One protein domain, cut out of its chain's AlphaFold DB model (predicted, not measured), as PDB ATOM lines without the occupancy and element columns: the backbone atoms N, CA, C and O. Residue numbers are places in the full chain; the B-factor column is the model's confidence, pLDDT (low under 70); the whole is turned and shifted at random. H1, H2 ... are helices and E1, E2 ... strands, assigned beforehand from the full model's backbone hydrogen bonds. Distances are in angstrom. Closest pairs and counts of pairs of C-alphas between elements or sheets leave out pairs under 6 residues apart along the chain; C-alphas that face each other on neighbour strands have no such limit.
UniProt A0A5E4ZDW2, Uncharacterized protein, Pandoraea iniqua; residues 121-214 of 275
ATOM      1  N   VAL A 121     174.598 215.789 275.688       65.12
ATOM      2  CA  VAL A 121     173.697 214.631 275.807       65.12
ATOM      3  C   VAL A 121     173.671 213.829 274.514       65.12
ATOM      4  O   VAL A 121     173.008 214.262 273.577       65.12
ATOM      5  N   PRO A 122     174.305 212.650 274.468       64.25
ATOM      6  CA  PRO A 122     173.974 211.619 273.502       64.25
ATOM      7  C   PRO A 122     172.888 210.722 274.107       64.25
ATOM      8  O   PRO A 122     173.177 209.811 274.885       64.25
ATOM      9  N   LYS A 123     171.617 210.964 273.773       73.25
ATOM     10  CA  LYS A 123     170.532 210.039 274.137       73.25
ATOM     11  C   LYS A 123     170.091 209.288 272.899       73.25
ATOM     12  O   LYS A 123     169.752 209.909 271.901       73.25
ATOM     13  N   ARG A 124     170.051 207.962 272.981       80.38
ATOM     14  CA  ARG A 124     169.503 207.109 271.932       80.38
ATOM     15  C   ARG A 124     168.319 206.335 272.471       80.38
ATOM     16  O   ARG A 124     168.497 205.411 273.260       80.38
ATOM     17  N   ASP A 125     167.136 206.677 271.992       84.06
ATOM     18  CA  ASP A 125     165.952 205.855 272.195       84.06
ATOM     19  C   ASP A 125     165.822 204.900 271.008       84.06
ATOM     20  O   ASP A 125     165.959 205.303 269.854       84.06
ATOM     21  N   ALA A 126     165.607 203.614 271.281       88.12
ATOM     22  CA  ALA A 126     165.479 202.589 270.255       88.12
ATOM     23  C   ALA A 126     164.215 201.760 270.468       88.12
ATOM     24  O   ALA A 126     163.921 201.308 271.573       88.12
ATOM     25  N   PHE A 127     163.497 201.518 269.378       90.88
ATOM     26  CA  PHE A 127     162.227 200.811 269.362       90.88
ATOM     27  C   PHE A 127     162.275 199.711 268.315       90.88
ATOM     28  O   PHE A 127     162.843 199.913 267.247       90.88
ATOM     29  N   VAL A 128     161.653 198.570 268.597       90.81
ATOM     30  CA  VAL A 128     161.588 197.424 267.678       90.81
ATOM     31  C   VAL A 128     160.124 197.101 267.390       90.81
ATOM     32  O   VAL A 128     159.297 197.157 268.301       90.81
ATOM     33  N   ASP A 129     159.787 196.816 266.133       88.19
ATOM     34  CA  ASP A 129     158.444 196.370 265.745       88.19
ATOM     35  C   ASP A 129     158.321 194.838 265.738       88.19
ATOM     36  O   ASP A 129     159.284 194.102 265.955       88.19
ATOM     37  N   GLN A 130     157.114 194.330 265.484       86.00
ATOM     38  CA  GLN A 130     156.852 192.885 265.445       86.00
ATOM     39  C   GLN A 130     157.597 192.150 264.317       86.00
ATOM     40  O   GLN A 130     157.738 190.932 264.379       86.00
ATOM     41  N   ASN A 131     158.084 192.876 263.308       85.69
ATOM     42  CA  ASN A 131     158.822 192.328 262.173       85.69
ATOM     43  C   ASN A 131     160.345 192.414 262.376       85.69
ATOM     44  O   ASN A 131     161.105 192.074 261.469       85.69
ATOM     45  N   GLY A 132     160.805 192.882 263.542       85.31
ATOM     46  CA  GLY A 132     162.223 193.046 263.852       85.31
ATOM     47  C   GLY A 132     162.875 194.262 263.189       85.31
ATOM     48  O   GLY A 132     164.103 194.369 263.213       85.31
ATOM     49  N   ARG A 133     162.095 195.187 262.608       91.12
ATOM     50  CA  ARG A 133     162.619 196.498 262.196       91.12
ATOM     51  C   ARG A 133     162.875 197.327 263.444       91.12
ATOM     52  O   ARG A 133     162.142 197.210 264.426       91.12
ATOM     53  N   GLN A 134     163.881 198.188 263.397       93.69
ATOM     54  CA  GLN A 134     164.246 199.042 264.520       93.69
ATOM     55  C   GLN A 134     164.212 200.508 264.109       93.69
ATOM     56  O   GLN A 134     164.764 200.872 263.082       93.69
ATOM     57  N   VAL A 135     163.623 201.366 264.930       92.62
ATOM     58  CA  VAL A 135     163.773 202.819 264.814       92.62
ATOM     59  C   VAL A 135     164.651 203.296 265.955       92.62
ATOM     60  O   VAL A 135     164.421 202.899 267.095       92.62
ATOM     61  N   SER A 136     165.642 204.140 265.673       91.31
ATOM     62  CA  SER A 136     166.344 204.899 266.705       91.31
ATOM     63  C   SER A 136     166.145 206.396 266.549       91.31
ATOM     64  O   SER A 136     166.060 206.892 265.429       91.31
ATOM     65  N   ILE A 137     166.070 207.095 267.676       90.00
ATOM     66  CA  ILE A 137     166.030 208.550 267.772       90.00
ATOM     67  C   ILE A 137     167.209 208.959 268.648       90.00
ATOM     68  O   ILE A 137     167.269 208.613 269.826       90.00
ATOM     69  N   ASP A 138     168.157 209.643 268.029       87.19
ATOM     70  CA  ASP A 138     169.408 210.086 268.613       87.19
ATOM     71  C   ASP A 138     169.322 211.603 268.842       87.19
ATOM     72  O   ASP A 138     169.154 212.378 267.897       87.19
ATOM     73  N   TYR A 139     169.412 212.019 270.099       84.00
ATOM     74  CA  TYR A 139     169.433 213.411 270.532       84.00
ATOM     75  C   TYR A 139     170.871 213.824 270.803       84.00
ATOM     76  O   TYR A 139     171.612 213.063 271.423       84.00
ATOM     77  N   SER A 140     171.223 215.028 270.370       82.69
ATOM     78  CA  SER A 140     172.522 215.651 270.586       82.69
ATOM     79  C   SER A 140     172.307 217.106 270.968       82.69
ATOM     80  O   SER A 140     171.661 217.850 270.232       82.69
ATOM     81  N   ILE A 141     172.820 217.528 272.117       83.31
ATOM     82  CA  ILE A 141     172.814 218.940 272.510       83.31
ATOM     83  C   ILE A 141     174.245 219.441 272.427       83.31
ATOM     84  O   ILE A 141     175.113 218.858 273.062       83.31
ATOM     85  N   ARG A 142     174.507 220.518 271.690       81.94
ATOM     86  CA  ARG A 142     175.841 221.124 271.599       81.94
ATOM     87  C   ARG A 142     175.860 222.484 272.272       81.94
ATOM     88  O   ARG A 142     174.981 223.297 271.996       81.94
ATOM     89  N   PHE A 143     176.876 222.728 273.093       78.44
ATOM     90  CA  PHE A 143     177.189 224.047 273.637       78.44
ATOM     91  C   PHE A 143     178.325 224.692 272.842       78.44
ATOM     92  O   PHE A 143     179.390 224.099 272.697       78.44
ATOM     93  N   ASP A 144     178.117 225.911 272.357       77.50
ATOM     94  CA  ASP A 144     179.110 226.711 271.645       77.50
ATOM     95  C   ASP A 144     179.057 228.161 272.147       77.50
ATOM     96  O   ASP A 144     178.147 228.914 271.799       77.50
ATOM     97  N   HIS A 145     179.996 228.523 273.028       71.62
ATOM     98  CA  HIS A 145     180.157 229.875 273.585       71.62
ATOM     99  C   HIS A 145     178.836 230.548 274.012       71.62
ATOM    100  O   HIS A 145     178.452 231.597 273.500       71.62
ATOM    101  N   GLY A 146     178.103 229.905 274.923       71.81
ATOM    102  CA  GLY A 146     176.826 230.407 275.443       71.81
ATOM    103  C   GLY A 146     175.612 230.101 274.571       71.81
ATOM    104  O   GLY A 146     174.483 230.355 274.983       71.81
ATOM    105  N   ASN A 147     175.804 229.494 273.401       81.19
ATOM    106  CA  ASN A 147     174.711 229.021 272.565       81.19
ATOM    107  C   ASN A 147     174.556 227.511 272.697       81.19
ATOM    108  O   ASN A 147     175.447 226.743 272.348       81.19
ATOM    109  N   MET A 148     173.390 227.081 273.163       82.75
ATOM    110  CA  MET A 148     173.012 225.674 273.184       82.75
ATOM    111  C   MET A 148     172.081 225.362 272.020       82.75
ATOM    112  O   MET A 148     171.113 226.084 271.785       82.75
ATOM    113  N   THR A 149     172.376 224.286 271.298       84.69
ATOM    114  CA  THR A 149     171.595 223.837 270.137       84.69
ATOM    115  C   THR A 149     171.217 222.375 270.292       84.69
ATOM    116  O   THR A 149     172.061 221.553 270.645       84.69
ATOM    117  N   LEU A 150     169.956 222.044 270.025       86.44
ATOM    118  CA  LEU A 150     169.470 220.675 269.935       86.44
ATOM    119  C   LEU A 150     169.565 220.193 268.485       86.44
ATOM    120  O   LEU A 150     169.163 220.868 267.542       86.44
ATOM    121  N   SER A 151     170.084 218.992 268.301       87.31
ATOM    122  CA  SER A 151     170.031 218.244 267.054       87.31
ATOM    123  C   SER A 151     169.380 216.900 267.330       87.31
ATOM    124  O   SER A 151     169.670 216.243 268.328       87.31
ATOM    125  N   VAL A 152     168.492 216.487 266.436       88.38
ATOM    126  CA  VAL A 152     167.841 215.179 266.507       88.38
ATOM    127  C   VAL A 152     168.105 214.459 265.203       88.38
ATOM    128  O   VAL A 152     167.884 215.017 264.131       88.38
ATOM    129  N   SER A 153     168.528 213.207 265.273       90.44
ATOM    130  CA  SER A 153     168.529 212.318 264.119       90.44
ATOM    131  C   SER A 153     167.667 211.100 264.398       90.44
ATOM    132  O   SER A 153     167.604 210.607 265.515       90.44
ATOM    133  N   SER A 154     166.950 210.634 263.389       92.06
ATOM    134  CA  SER A 154     166.103 209.454 263.477       92.06
ATOM    135  C   SER A 154     166.461 208.498 262.355       92.06
ATOM    136  O   SER A 154     166.584 208.924 261.208       92.06
ATOM    137  N   ASN A 155     166.614 207.220 262.680       93.69
ATOM    138  CA  ASN A 155     167.099 206.188 261.775       93.69
ATOM    139  C   ASN A 155     166.146 204.988 261.803       93.69
ATOM    140  O   ASN A 155     165.835 204.486 262.880       93.69
ATOM    141  N   LEU A 156     165.713 204.505 260.639       93.88
ATOM    142  CA  LEU A 156     165.060 203.203 260.479       93.88
ATOM    143  C   LEU A 156     166.116 202.182 260.059       93.88
ATOM    144  O   LEU A 156     166.837 202.391 259.081       93.88
ATOM    145  N   LEU A 157     166.190 201.077 260.789       94.25
ATOM    146  CA  LEU A 157     167.099 199.971 260.570       94.25
ATOM    147  C   LEU A 157     166.323 198.698 260.219       94.25
ATOM    148  O   LEU A 157     165.405 198.294 260.932       94.25
ATOM    149  N   GLU A 158     166.761 198.021 259.160       91.88
ATOM    150  CA  GLU A 158     166.274 196.700 258.756       91.88
ATOM    151  C   GLU A 158     167.470 195.750 258.642       91.88
ATOM    152  O   GLU A 158     168.464 196.052 257.977       91.88
ATOM    153  N   GLY A 159     167.434 194.624 259.364       89.19
ATOM    154  CA  GLY A 159     168.575 193.701 259.427       89.19
ATOM    155  C   GLY A 159     169.869 194.357 259.935       89.19
ATOM    156  O   GLY A 159     170.957 194.011 259.478       89.19
ATOM    157  N   GLY A 160     169.752 195.351 260.825       86.88
ATOM    158  CA  GLY A 160     170.881 196.100 261.390       86.88
ATOM    159  C   GLY A 160     171.479 197.178 260.478       86.88
ATOM    160  O   GLY A 160     172.445 197.829 260.871       86.88
ATOM    161  N   LYS A 161     170.926 197.403 259.280       92.00
ATOM    162  CA  LYS A 161     171.378 198.455 258.357       92.00
ATOM    163  C   LYS A 161     170.400 199.613 258.349       92.00
ATOM    164  O   LYS A 161     169.200 199.383 258.267       92.00
ATOM    165  N   ILE A 162     170.914 200.840 258.372       92.25
ATOM    166  CA  ILE A 162     170.092 202.040 258.192       92.25
ATOM    167  C   ILE A 162     169.531 202.029 256.766       92.25
ATOM    168  O   ILE A 162     170.293 202.063 255.801       92.25
ATOM    169  N   VAL A 163     168.208 201.970 256.644       93.81
ATOM    170  CA  VAL A 163     167.483 202.032 255.363       93.81
ATOM    171  C   VAL A 163     166.843 203.399 255.128       93.81
ATOM    172  O   VAL A 163     166.616 203.780 253.983       93.81
ATOM    173  N   GLN A 164     166.592 204.162 256.195       92.81
ATOM    174  CA  GLN A 164     166.077 205.526 256.125       92.81
ATOM    175  C   GLN A 164     166.645 206.353 257.282       92.81
ATOM    176  O   GLN A 164     166.806 205.842 258.388       92.81
ATOM    177  N   SER A 165     166.945 207.627 257.032       93.31
ATOM    178  CA  SER A 165     167.445 208.560 258.044       93.31
ATOM    179  C   SER A 165     166.820 209.936 257.849       93.31
ATOM    180  O   SER A 165     166.541 210.339 256.717       93.31
ATOM    181  N   ARG A 166     166.604 210.658 258.947       91.44
ATOM    182  CA  ARG A 166     166.139 212.045 258.946       91.44
ATOM    183  C   ARG A 166     166.836 212.813 260.059       91.44
ATOM    184  O   ARG A 166     166.929 212.309 261.173       91.44
ATOM    185  N   ALA A 167     167.290 214.024 259.767       90.44
ATOM    186  CA  ALA A 167     167.887 214.920 260.747       90.44
ATOM    187  C   ALA A 167     167.020 216.172 260.913       90.44
ATOM    188  O   ALA A 167     166.376 216.617 259.963       90.44
ATOM    189  N   TYR A 168     167.024 216.723 262.121       87.38
ATOM    190  CA  TYR A 168     166.348 217.954 262.494       87.38
ATOM    191  C   TYR A 168     167.358 218.857 263.191       87.38
ATOM    192  O   TYR A 168     167.962 218.448 264.189       87.38
ATOM    193  N   ALA A 169     167.537 220.065 262.666       86.69
ATOM    194  CA  ALA A 169     168.299 221.096 263.350       86.69
ATOM    195  C   ALA A 169     167.421 221.813 264.384       86.69
ATOM    196  O   ALA A 169     166.194 221.779 264.301       86.69
ATOM    197  N   ASP A 170     168.058 222.520 265.316       84.88
ATOM    198  CA  ASP A 170     167.406 223.287 266.385       84.88
ATOM    199  C   ASP A 170     166.267 224.186 265.873       84.88
ATOM    200  O   ASP A 170     165.170 224.210 266.425       84.88
ATOM    201  N   ALA A 171     166.508 224.873 264.751       84.56
ATOM    202  CA  ALA A 171     165.556 225.792 264.127       84.56
ATOM    203  C   ALA A 171     164.325 225.099 263.508       84.56
ATOM    204  O   ALA A 171     163.296 225.748 263.316       84.56
ATOM    205  N   ASP A 172     164.420 223.801 263.207       82.62
ATOM    206  CA  ASP A 172     163.340 223.009 262.608       82.62
ATOM    207  C   ASP A 172     162.433 222.361 263.668       82.62
ATOM    208  O   ASP A 172     161.385 221.785 263.343       82.62
ATOM    209  N   LEU A 173     162.842 222.411 264.940       81.12
ATOM    210  CA  LEU A 173     162.126 221.797 266.050       81.12
ATOM    211  C   LEU A 173     161.114 222.789 266.652       81.12
ATOM    212  O   LEU A 173     161.459 223.931 266.959       81.12
ATOM    213  N   PRO A 174     159.848 222.378 266.861       80.25
ATOM    214  CA  PRO A 174     158.881 223.194 267.586       80.25
ATOM    215  C   PRO A 174     159.372 223.518 269.002       80.25
ATOM    216  O   PRO A 174     159.917 222.651 269.684       80.25
ATOM    217  N   LYS A 175     159.112 224.745 269.470       73.81
ATOM    218  CA  LYS A 175     159.555 225.217 270.795       73.81
ATOM    219  C   LYS A 175     158.991 224.395 271.959       73.81
ATOM    220  O   LYS A 175     159.647 224.241 272.969       73.81
ATOM    221  N   ASP A 176     157.818 223.792 271.803       73.88
ATOM    222  CA  ASP A 176     157.195 222.980 272.859       73.88
ATOM    223  C   ASP A 176     157.249 221.478 272.561       73.88
ATOM    224  O   ASP A 176     156.440 220.706 273.077       73.88
ATOM    225  N   LEU A 177     158.180 221.051 271.700       78.75
ATOM    226  CA  LEU A 177     158.319 219.648 271.332       78.75
ATOM    227  C   LEU A 177     158.655 218.810 272.569       78.75
ATOM    228  O   LEU A 177     159.721 218.959 273.168       78.75
ATOM    229  N   LYS A 178     157.762 217.885 272.922       80.25
ATOM    230  CA  LYS A 178     158.058 216.856 273.920       80.25
ATOM    231  C   LYS A 178     158.699 215.647 273.236       80.25
ATOM    232  O   LYS A 178     158.361 215.356 272.084       80.25
ATOM    233  N   PRO A 179     159.552 214.878 273.936       80.38
ATOM    234  CA  PRO A 179     160.124 213.645 273.395       80.38
ATOM    235  C   PRO A 179     159.071 212.692 272.802       80.38
ATOM    236  O   PRO A 179     159.255 212.183 271.700       80.38
ATOM    237  N   ALA A 180     157.917 212.543 273.461       81.38
ATOM    238  CA  ALA A 180     156.819 211.698 272.983       81.38
ATOM    239  C   ALA A 180     156.178 212.188 271.667       81.38
ATOM    240  O   ALA A 180     155.793 211.379 270.822       81.38
ATOM    241  N   ASP A 181     156.078 213.503 271.462       82.94
ATOM    242  CA  ASP A 181     155.530 214.069 270.222       82.94
ATOM    243  C   ASP A 181     156.473 213.797 269.043       82.94
ATOM    244  O   ASP A 181     156.037 213.482 267.932       82.94
ATOM    245  N   LEU A 182     157.781 213.863 269.302       83.00
ATOM    246  CA  LEU A 182     158.812 213.512 268.335       83.00
ATOM    247  C   LEU A 182     158.818 212.013 268.018       83.00
ATOM    248  O   LEU A 182     158.884 211.665 266.842       83.00
ATOM    249  N   GLU A 183     158.696 211.139 269.025       86.06
ATOM    250  CA  GLU A 183     158.525 209.693 268.817       86.06
ATOM    251  C   GLU A 183     157.372 209.418 267.850       86.06
ATOM    252  O   GLU A 183     157.559 208.772 266.820       86.06
ATOM    253  N   ASN A 184     156.190 209.971 268.134       83.88
ATOM    254  CA  ASN A 184     155.000 209.772 267.310       83.88
ATOM    255  C   ASN A 184     155.190 210.294 265.880       83.88
ATOM    256  O   ASN A 184     154.788 209.633 264.920       83.88
ATOM    257  N   LYS A 185     155.839 211.453 265.720       84.25
ATOM    258  CA  LYS A 185     156.173 212.011 264.404       84.25
ATOM    259  C   LYS A 185     157.101 211.080 263.620       84.25
ATOM    260  O   LYS A 185     156.833 210.807 262.451       84.25
ATOM    261  N   VAL A 186     158.153 210.570 264.260       86.75
ATOM    262  CA  VAL A 186     159.115 209.640 263.647       86.75
ATOM    263  C   VAL A 186     158.436 208.319 263.279       86.75
ATOM    264  O   VAL A 186     158.631 207.811 262.176       86.75
ATOM    265  N   PHE A 187     157.591 207.778 264.157       87.81
ATOM    266  CA  PHE A 187     156.832 206.559 263.882       87.81
ATOM    267  C   PHE A 187     155.887 206.724 262.691       87.81
ATOM    268  O   PHE A 187     155.816 205.836 261.841       87.81
ATOM    269  N   ALA A 188     155.202 207.864 262.581       84.56
ATOM    270  CA  ALA A 188     154.327 208.146 261.446       84.56
ATOM    271  C   ALA A 188     155.126 208.240 260.137       84.56
ATOM    272  O   ALA A 188     154.740 207.653 259.126       84.56
ATOM    273  N   GLU A 189     156.262 208.938 260.167       85.81
ATOM    274  CA  GLU A 189     157.127 209.148 259.007       85.81
ATOM    275  C   GLU A 189     157.749 207.849 258.487       85.81
ATOM    276  O   GLU A 189     157.741 207.598 257.282       85.81
ATOM    277  N   PHE A 190     158.225 206.989 259.387       87.00
ATOM    278  CA  PHE A 190     158.793 205.687 259.034       87.00
ATOM    279  C   PHE A 190     157.745 204.581 258.879       87.00
ATOM    280  O   PHE A 190     158.104 203.431 258.618       87.00
ATOM    281  N   LYS A 191     156.449 204.900 259.031       86.00
ATOM    282  CA  LYS A 191     155.348 203.918 259.031       86.00
ATOM    283  C   LYS A 191     155.686 202.738 259.954       86.00
ATOM    284  O   LYS A 191     155.648 201.560 259.575       86.00
ATOM    285  N   PHE A 192     156.105 203.091 261.160       85.06
ATOM    286  CA  PHE A 192     156.645 202.192 262.163       85.06
ATOM    287  C   PHE A 192     155.679 202.077 263.338       85.06
ATOM    288  O   PHE A 192     155.164 203.080 263.825       85.06
ATOM    289  N   VAL A 193     155.444 200.852 263.803       85.25
ATOM    290  CA  VAL A 193     154.585 200.581 264.958       85.25
ATOM    291  C   VAL A 193     155.412 199.817 265.994       85.25
ATOM    292  O   VAL A 193     155.684 198.636 265.781       85.25
ATOM    293  N   PRO A 194     155.839 200.457 267.097       84.69
ATOM    294  CA  PRO A 194     156.640 199.790 268.119       84.69
ATOM    295  C   PRO A 194     155.868 198.633 268.765       84.69
ATOM    296  O   PRO A 194     154.676 198.747 269.066       84.69
ATOM    297  N   ALA A 195     156.553 197.518 269.016       82.25
ATOM    298  CA  ALA A 195     155.971 196.382 269.712       82.25
ATOM    299  C   ALA A 195     155.575 196.768 271.151       82.25
ATOM    300  O   ALA A 195     156.327 197.428 271.864       82.25
ATOM    301  N   GLY A 196     154.381 196.349 271.583       72.88
ATOM    302  CA  GLY A 196     153.916 196.524 272.963       72.88
ATOM    303  C   GLY A 196     153.355 197.906 273.327       72.88
ATOM    304  O   GLY A 196     152.966 198.086 274.479       72.88
ATOM    305  N   LYS A 197     153.262 198.873 272.398       69.44
ATOM    306  CA  LYS A 197     152.579 200.151 272.680       69.44
ATOM    307  C   LYS A 197     151.044 200.031 272.544       69.44
ATOM    308  O   LYS A 197     150.566 199.278 271.693       69.44
ATOM    309  N   PRO A 198     150.266 200.736 273.393       61.22
ATOM    310  CA  PRO A 198     148.804 200.644 273.434       61.22
ATOM    311  C   PRO A 198     148.140 201.127 272.138       61.22
ATOM    312  O   PRO A 198     148.675 201.981 271.430       61.22
ATOM    313  N   ALA A 199     146.944 200.599 271.849       57.34
ATOM    314  CA  ALA A 199     146.202 200.832 270.603       57.34
ATOM    315  C   ALA A 199     145.963 202.322 270.280       57.34
ATOM    316  O   ALA A 199     145.918 202.692 269.111       57.34
ATOM    317  N   GLU A 200     145.898 203.178 271.300       56.47
ATOM    318  CA  GLU A 200     145.734 204.635 271.188       56.47
ATOM    319  C   GLU A 200     146.888 205.328 270.439       56.47
ATOM    320  O   GLU A 200     146.680 206.349 269.792       56.47
ATOM    321  N   ILE A 201     148.095 204.754 270.479       60.66
ATOM    322  CA  ILE A 201     149.254 205.223 269.701       60.66
ATOM    323  C   ILE A 201     149.237 204.589 268.303       60.66
ATOM    324  O   ILE A 201     149.641 205.202 267.319       60.66
ATOM    325  N   VAL A 202     148.732 203.359 268.200       60.50
ATOM    326  CA  VAL A 202     148.732 202.562 266.967       60.50
ATOM    327  C   VAL A 202     147.686 203.050 265.964       60.50
ATOM    328  O   VAL A 202     147.981 203.106 264.774       60.50
ATOM    329  N   GLU A 203     146.478 203.421 266.394       62.34
ATOM    330  CA  GLU A 203     145.406 203.820 265.471       62.34
ATOM    331  C   GLU A 203     145.717 205.088 264.658       62.34
ATOM    332  O   GLU A 203     145.554 205.037 263.434       62.34
ATOM    333  N   PRO A 204     146.228 206.189 265.246       64.69
ATOM    334  CA  PRO A 204     146.644 207.364 264.479       64.69
ATOM    335  C   PRO A 204     147.792 207.062 263.503       64.69
ATOM    336  O   PRO A 204     147.783 207.544 262.369       64.69
ATOM    337  N   LEU A 205     148.750 206.215 263.905       60.62
ATOM    338  CA  LEU A 205     149.871 205.786 263.057       60.62
ATOM    339  C   LEU A 205     149.397 204.936 261.874       60.62
ATOM    340  O   LEU A 205     149.801 205.156 260.730       60.62
ATOM    341  N   MET A 206     148.482 204.001 262.129       61.28
ATOM    342  CA  MET A 206     147.855 203.179 261.097       61.28
ATOM    343  C   MET A 206     146.962 204.017 260.176       61.28
ATOM    344  O   MET A 206     146.929 203.760 258.974       61.28
ATOM    345  N   ALA A 207     146.269 205.034 260.692       63.16
ATOM    346  CA  ALA A 207     145.475 205.961 259.890       63.16
ATOM    347  C   ALA A 207     146.352 206.821 258.961       63.16
ATOM    348  O   ALA A 207     146.023 206.960 257.783       63.16
ATOM    349  N   ALA A 208     147.495 207.324 259.442       59.47
ATOM    350  CA  ALA A 208     148.473 208.051 258.626       59.47
ATOM    351  C   ALA A 208     149.126 207.155 257.553       59.47
ATOM    352  O   ALA A 208     149.280 207.553 256.397       59.47
ATOM    353  N   ALA A 209     149.449 205.904 257.897       55.75
ATOM    354  CA  ALA A 209     149.943 204.930 256.928       55.75
ATOM    355  C   ALA A 209     148.889 204.619 255.846       55.75
ATOM    356  O   ALA A 209     149.223 204.580 254.659       55.75
ATOM    357  N   ARG A 210     147.611 204.470 256.231       56.66
ATOM    358  CA  ARG A 210     146.483 204.221 255.316       56.66
ATOM    359  C   ARG A 210     146.168 205.419 254.418       56.66
ATOM    360  O   ARG A 210     145.910 205.214 253.237       56.66
ATOM    361  N   SER A 211     146.212 206.654 254.922       55.81
ATOM    362  CA  SER A 211     145.929 207.847 254.107       55.81
ATOM    363  C   SER A 211     146.992 208.082 253.029       55.81
ATOM    364  O   SER A 211     146.655 208.478 251.917       55.81
ATOM    365  N   SER A 212     148.256 207.733 253.301       47.22
ATOM    366  CA  SER A 212     149.332 207.800 252.301       47.22
ATOM    367  C   SER A 212     149.193 206.779 251.159       47.22
ATOM    368  O   SER A 212     149.685 207.029 250.065       47.22
ATOM    369  N   GLN A 213     148.487 205.659 251.367       45.38
ATOM    370  CA  GLN A 213     148.230 204.666 250.311       45.38
ATOM    371  C   GLN A 213     147.144 205.107 249.320       45.38
ATOM    372  O   GLN A 213     147.132 204.645 248.183       45.38
ATOM    373  N   TRP A 214     146.246 206.017 249.704       33.84
ATOM    374  CA  TRP A 214     145.171 206.472 248.814       33.84
ATOM    375  C   TRP A 214     145.650 207.429 247.713       33.84
ATOM    376  O   TRP A 214     144.977 207.554 246.692       33.84
TER     377      TRP A 214
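Overview. This is residues 121 to 214 of the 275 residues of an uncharacterized protein of Pandoraea iniqua (UniProt A0A5E4ZDW2). A long, twisted sheet of four strands has H1 packed slantwise over one face, and H2 packs on H1 farther out, clear of the sheet; no named helix covers the other face. The turn between E2 and E3 lies at one end of the long axis and H2 lies at the other. The printed part has 94 residues, with E1, E2, E3, E4, H1 and H2 in that order; the sheet runs E1, E2, E3, E4, antiparallel throughout, and the class is mixed, helices and strands. It is only just compact, close to loose, with a radius of gyration of the C-alphas of 14.4 A, and elongated, with spans of 46 by 28 by 24 A.

Arrangement. Begin with E1, residues 121 to 128, an edge strand, which forms a hairpin with E2, residues 134 to 144; look for N 125 and O 137, 2.9 A apart and within hydrogen-bond range. E2 forms the next hairpin with E3, residues 147 to 158, where N 138 and O 153 are 2.7 A apart. E3 forms a hairpin with the other edge strand, E4, residues 161 to 168, where N 154 and O 166 are 2.8 A apart; E4 bends by 60 degrees at residue 164. The four strands form a meander, each the antiparallel neighbour of the one before. H1, residues 179 to 189, is on one face of this sheet, making two layers, at a height over the sheet of 9.5 A. It lies over E2 and E3, slantwise to the strands, at 50 degrees to E2 on the local plane; its closest C-alphas to E3 are those of Ser 154 and Val 186, 7.0 A apart. H2, residues 199 to 214, is not on the sheet but touches H1, with the C-alphas of Ala 188 and Leu 205 closest at 5.3 A. The two helices run the same way at a shallow tilt of 32 degrees, only just short of steep. Every O i to N i+4 pair is within hydrogen-bond range in H1, and 8 of 12 are in H2.

Along the chain. Find C-alpha 121 at (173.697, 214.631, 275.807), where E1 begins; it runs 22.6 A to C-alpha 128. E2 measures 32.2 A from residue 134 to 144, and E3, from 147 to 158, 36.1 A. E4, residues 161 to 168, measures 20.6 A. H1 begins at C-alpha 179, (160.124, 213.645, 273.395), and runs 15.4 A to residue 189. H2 runs 22.5 A from residue 199 to C-alpha 214 at (145.171, 206.472, 248.814).

Size, cuts and confidence. The two C-alphas farthest apart are those of His 145 and Trp 214, 48.8 A. The printed part has no cut and no long link. Look at the B-factor column: the model's pLDDT is under 70 at residues 121 to 122 and 197 to 214, and H2 has a mean of 56.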